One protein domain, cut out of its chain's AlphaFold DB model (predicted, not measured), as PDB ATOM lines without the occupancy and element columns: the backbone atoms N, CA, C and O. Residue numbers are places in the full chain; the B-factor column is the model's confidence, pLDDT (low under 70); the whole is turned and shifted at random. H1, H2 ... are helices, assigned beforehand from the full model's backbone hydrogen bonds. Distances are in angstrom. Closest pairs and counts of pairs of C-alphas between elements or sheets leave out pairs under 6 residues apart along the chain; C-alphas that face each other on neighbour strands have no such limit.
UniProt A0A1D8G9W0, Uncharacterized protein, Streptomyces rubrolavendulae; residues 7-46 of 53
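Overview. This is residues 7 to 46 of the 53 residues of an uncharacterized protein of Streptomyces rubrolavendulae (UniProt A0A1D8G9W0). With little regular structure, this is a long looping stretch, residues 7 to 32, that winds out to a turn near Pro 19 and folds back, then leads into two single-turn helices, H1 and H2, one after the other. Residues 37 to 46 stick out as an arm with H2 in it. The printed part has 40 residues, two named helices, H1 then H2, and no named strand; its class is all helix, though named elements hold only 10 residues. It is loose, with a radius of gyration of the C-alphas of 11.5 A, and spans 32 by 25 by 15 A.

Arrangement. H1, residues 33 to 37, and H2, residues 41 to 45, are apart, joined by a tight link of 3 residues. In H1 and H2 every O i to N i+4 pair is within hydrogen-bond range. Residues 37 to 46, of which 41 to 45 belong to H2, stand free.

Along the chain. The printed part begins at C-alpha 7, (36.049, -1.821, -7.087). H1 begins at C-alpha 33, (35.946, 12.030, 8.435), and is 6.1 A long from first to last C-alpha. H2, 5.7 A long, ends at C-alpha 45, (40.655, 23.392, -6.478).

Size, cuts and confidence. The C-alphas farthest apart, of Pro 19 and Gly 46, are 33.9 A apart. The printed part has no cut. Mean pLDDT of the printed part is 95.0, and no printed residue is under 70.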
ATOM      1  N   LYS A   7      35.495  -1.673  -8.446       86.69
ATOM      2  CA  LYS A   7      36.049  -1.821  -7.087       86.69
ATOM      3  C   LYS A   7      37.510  -1.381  -6.954       86.69
ATOM      4  O   LYS A   7      37.950  -1.069  -5.857       86.69
ATOM      5  N   GLY A   8      38.261  -1.388  -8.050       85.44
ATOM      6  CA  GLY A   8      39.603  -0.817  -8.144       85.44
ATOM      7  C   GLY A   8      39.603   0.677  -8.485       85.44
ATOM      8  O   GLY A   8      40.665   1.295  -8.495       85.44
ATOM      9  N   ALA A   9      38.437   1.266  -8.768       88.31
ATOM     10  CA  ALA A   9      38.292   2.702  -8.973       88.31
ATOM     11  C   ALA A   9      38.095   3.447  -7.637       88.31
ATOM     12  O   ALA A   9      38.032   2.857  -6.561       88.31
ATOM     13  N   ARG A  10      38.012   4.781  -7.695       90.69
ATOM     14  CA  ARG A  10      37.959   5.668  -6.517       90.69
ATOM     15  C   ARG A  10      36.526   6.104  -6.168       90.69
ATOM     16  O   ARG A  10      36.310   7.271  -5.857       90.69
ATOM     17  N   PHE A  11      35.560   5.188  -6.253       93.75
ATOM     18  CA  PHE A  11      34.174   5.445  -5.842       93.75
ATOM     19  C   PHE A  11      34.035   5.369  -4.315       93.75
ATOM     20  O   PHE A  11      34.509   4.414  -3.700       93.75
ATOM     21  N   ALA A  12      33.390   6.370  -3.715       95.25
ATOM     22  CA  ALA A  12      33.096   6.427  -2.286       95.25
ATOM     23  C   ALA A  12      31.921   7.385  -2.007       95.25
ATOM     24  O   ALA A  12      31.725   8.336  -2.763       95.25
ATOM     25  N   GLU A  13      31.196   7.158  -0.913       96.69
ATOM     26  CA  GLU A  13      30.064   7.977  -0.435       96.69
ATOM     27  C   GLU A  13      30.347   8.468   0.990       96.69
ATOM     28  O   GLU A  13      30.955   7.739   1.774       96.69
ATOM     29  N   TYR A  14      29.927   9.680   1.364       97.31
ATOM     30  CA  TYR A  14      30.165  10.200   2.718       97.31
ATOM     31  C   TYR A  14      28.952  10.949   3.256       97.31
ATOM     32  O   TYR A  14      28.657  12.067   2.842       97.31
ATOM     33  N   ARG A  15      28.310  10.349   4.267       96.44
ATOM     34  CA  ARG A  15      27.106  10.879   4.933       96.44
ATOM     35  C   ARG A  15      25.932  11.138   3.977       96.44
ATOM     36  O   ARG A  15      25.132  12.039   4.216       96.44
ATOM     37  N   ASP A  16      25.811  10.321   2.936       97.31
ATOM     38  CA  ASP A  16      24.657  10.314   2.042       97.31
ATOM     39  C   ASP A  16      23.368  10.008   2.822       97.31
ATOM     40  O   ASP A  16      23.368   9.285   3.824       97.31
ATOM     41  N   SER A  17      22.252  10.569   2.360       97.00
ATOM     42  CA  SER A  17      20.945  10.440   3.008       97.00
ATOM     43  C   SER A  17      19.839  10.193   1.979       97.00
ATOM     44  O   SER A  17      20.012  10.463   0.791       97.00
ATOM     45  N   GLY A  18      18.698   9.664   2.430       97.81
ATOM     46  CA  GLY A  18      17.554   9.329   1.575       97.81
ATOM     47  C   GLY A  18      17.469   7.841   1.201       97.81
ATOM     48  O   GLY A  18      18.324   7.049   1.589       97.81
ATOM     49  N   PRO A  19      16.429   7.430   0.452       97.50
ATOM     50  CA  PRO A  19      16.104   6.017   0.216       97.50
ATOM     51  C   PRO A  19      17.148   5.243  -0.608       97.50
ATOM     52  O   PRO A  19      17.135   4.016  -0.602       97.50
ATOM     53  N   GLY A  20      18.044   5.937  -1.317       97.06
ATOM     54  CA  GLY A  20      19.161   5.327  -2.048       97.06
ATOM     55  C   GLY A  20      20.452   5.185  -1.233       97.06
ATOM     56  O   GLY A  20      21.403   4.561  -1.717       97.06
ATOM     57  N   ALA A  21      20.508   5.758  -0.026       97.44
ATOM     58  CA  ALA A  21      21.656   5.651   0.865       97.44
ATOM     59  C   ALA A  21      21.702   4.260   1.516       97.44
ATOM     60  O   ALA A  21      20.672   3.674   1.851       97.44
ATOM     61  N   GLY A  22      22.904   3.723   1.693       96.44
ATOM     62  CA  GLY A  22      23.141   2.405   2.271       96.44
ATOM     63  C   GLY A  22      24.254   2.443   3.316       96.44
ATOM     64  O   GLY A  22      24.951   3.449   3.437       96.44
ATOM     65  N   PRO A  23      24.434   1.365   4.093       96.12
ATOM     66  CA  PRO A  23      25.536   1.271   5.040       96.12
ATOM     67  C   PRO A  23      26.883   1.135   4.318       96.12
ATOM     68  O   PRO A  23      26.958   0.642   3.191       96.12
ATOM     69  N   ALA A  24      27.960   1.499   5.018       95.62
ATOM     70  CA  ALA A  24      29.320   1.269   4.547       95.62
ATOM     71  C   ALA A  24      29.570  -0.229   4.313       95.62
ATOM     72  O   ALA A  24      29.215  -1.068   5.145       95.62
ATOM     73  N   GLY A  25      30.233  -0.576   3.211       93.56
ATOM     74  CA  GLY A  25      30.588  -1.962   2.924       93.56
ATOM     75  C   GLY A  25      31.509  -2.127   1.722       93.56
ATOM     76  O   GLY A  25      31.826  -1.174   1.016       93.56
ATOM     77  N   ALA A  26      31.906  -3.371   1.441       91.69
ATOM     78  CA  ALA A  26      32.827  -3.695   0.344       91.69
ATOM     79  C   ALA A  26      32.307  -3.292  -1.049       91.69
ATOM     80  O   ALA A  26      33.093  -3.170  -1.986       91.69
ATOM     81  N   ASN A  27      30.990  -3.105  -1.188       93.69
ATOM     82  CA  ASN A  27      30.363  -2.632  -2.419       93.69
ATOM     83  C   ASN A  27      29.932  -1.153  -2.372       93.69
ATOM     84  O   ASN A  27      29.437  -0.643  -3.370       93.69
ATOM     85  N   ARG A  28      30.096  -0.483  -1.226       94.94
ATOM     86  CA  ARG A  28      29.752   0.926  -1.006       94.94
ATOM     87  C   ARG A  28      30.746   1.523  -0.001       94.94
ATOM     88  O   ARG A  28      30.464   1.571   1.199       94.94
ATOM     89  N   PRO A  29      31.971   1.854  -0.445       95.81
ATOM     90  CA  PRO A  29      33.011   2.338   0.452       95.81
ATOM     91  C   PRO A  29      32.632   3.696   1.040       95.81
ATOM     92  O   PRO A  29      32.338   4.629   0.297       95.81
ATOM     93  N   HIS A  30      32.673   3.820   2.367       96.88
ATOM     94  CA  HIS A  30      32.531   5.108   3.045       96.88
ATOM     95  C   HIS A  30      33.888   5.514   3.635       96.88
ATOM     96  O   HIS A  30      34.476   4.723   4.379       96.88
ATOM     97  N   PRO A  31      34.422   6.707   3.324       96.00
ATOM     98  CA  PRO A  31      35.636   7.196   3.948       96.00
ATOM     99  C   PRO A  31      35.355   7.672   5.381       96.00
ATOM    100  O   PRO A  31      34.250   8.104   5.710       96.00
ATOM    101  N   GLY A  32      36.386   7.629   6.226       96.31
ATOM    102  CA  GLY A  32      36.367   8.304   7.525       96.31
ATOM    103  C   GLY A  32      36.370   9.834   7.385       96.31
ATOM    104  O   GLY A  32      36.697  10.351   6.308       96.31
ATOM    105  N   PRO A  33      36.030  10.570   8.458       96.62
ATOM    106  CA  PRO A  33      35.946  12.030   8.435       96.62
ATOM    107  C   PRO A  33      37.258  12.701   8.005       96.62
ATOM    108  O   PRO A  33      37.223  13.685   7.274       96.62
ATOM    109  N   GLU A  34      38.411  12.136   8.358       96.25
ATOM    110  CA  GLU A  34      39.730  12.670   7.993       96.25
ATOM    111  C   GLU A  34      39.961  12.618   6.476       96.25
ATOM    112  O   GLU A  34      40.553  13.518   5.888       96.25
ATOM    113  N   ARG A  35      39.476  11.558   5.817       95.62
ATOM    114  CA  ARG A  35      39.584  11.401   4.359       95.62
ATOM    115  C   ARG A  35      38.538  12.221   3.618       95.62
ATOM    116  O   ARG A  35      38.805  12.634   2.494       95.62
ATOM    117  N   ALA A  36      37.378  12.443   4.230       96.94
ATOM    118  CA  ALA A  36      36.347  13.315   3.686       96.94
ATOM    119  C   ALA A  36      36.770  14.794   3.717       96.94
ATOM    120  O   ALA A  36      36.520  15.497   2.743       96.94
ATOM    121  N   ALA A  37      37.465  15.234   4.774       96.00
ATOM    122  CA  ALA A  37      37.985  16.600   4.890       96.00
ATOM    123  C   ALA A  37      38.895  16.982   3.709       96.00
ATOM    124  O   ALA A  37      38.762  18.061   3.156       96.00
ATOM    125  N   GLY A  38      39.728  16.053   3.225       95.06
ATOM    126  CA  GLY A  38      40.600  16.287   2.064       95.06
ATOM    127  C   GLY A  38      39.898  16.383   0.700       95.06
ATOM    128  O   GLY A  38      40.572  16.394  -0.328       95.06
ATOM    129  N   GLN A  39      38.562  16.356   0.659       95.25
ATOM    130  CA  GLN A  39      37.762  16.454  -0.570       95.25
ATOM    131  C   GLN A  39      37.000  17.781  -0.672       95.25
ATOM    132  O   GLN A  39      36.181  17.958  -1.578       95.25
ATOM    133  N   GLU A  40      37.260  18.713   0.246       94.75
ATOM    134  CA  GLU A  40      36.682  20.050   0.240       94.75
ATOM    135  C   GLU A  40      37.137  20.868  -0.980       94.75
ATOM    136  O   GLU A  40      38.158  20.595  -1.615       94.75
ATOM    137  N   ALA A  41      36.370  21.910  -1.323       94.62
ATOM    138  CA  ALA A  41      36.662  22.752  -2.483       94.62
ATOM    139  C   ALA A  41      38.063  23.391  -2.411       94.62
ATOM    140  O   ALA A  41      38.721  23.510  -3.440       94.62
ATOM    141  N   GLY A  42      38.535  23.762  -1.215       95.50
ATOM    142  CA  GLY A  42      39.873  24.328  -1.018       95.50
ATOM    143  C   GLY A  42      40.984  23.369  -1.446       95.50
ATOM    144  O   GLY A  42      41.824  23.734  -2.271       95.50
ATOM    145  N   ASP A  43      40.931  22.128  -0.958       95.50
ATOM    146  CA  ASP A  43      41.896  21.081  -1.307       95.50
ATOM    147  C   ASP A  43      41.782  20.672  -2.776       95.50
ATOM    148  O   ASP A  43      42.786  20.491  -3.469       95.50
ATOM    149  N   ARG A  44      40.550  20.552  -3.286       93.75
ATOM    150  CA  ARG A  44      40.303  20.039  -4.638       93.75
ATOM    151  C   ARG A  44      40.616  21.043  -5.743       93.75
ATOM    152  O   ARG A  44      41.014  20.627  -6.830       93.75
ATOM    153  N   LEU A  45      40.413  22.335  -5.493       96.12
ATOM    154  CA  LEU A  45      40.655  23.392  -6.478       96.12
ATOM    155  C   LEU A  45      42.074  23.968  -6.392       96.12
ATOM    156  O   LEU A  45      42.479  24.690  -7.300       96.12
ATOM    157  N   GLY A  46      42.836  23.674  -5.331       95.25
ATOM    158  CA  GLY A  46      44.249  24.057  -5.233       95.25
ATOM    159  C   GLY A  46      44.491  25.565  -5.372       95.25
ATOM    160  O   GLY A  46      45.457  25.983  -6.005       95.25
TER     161      GLY A  46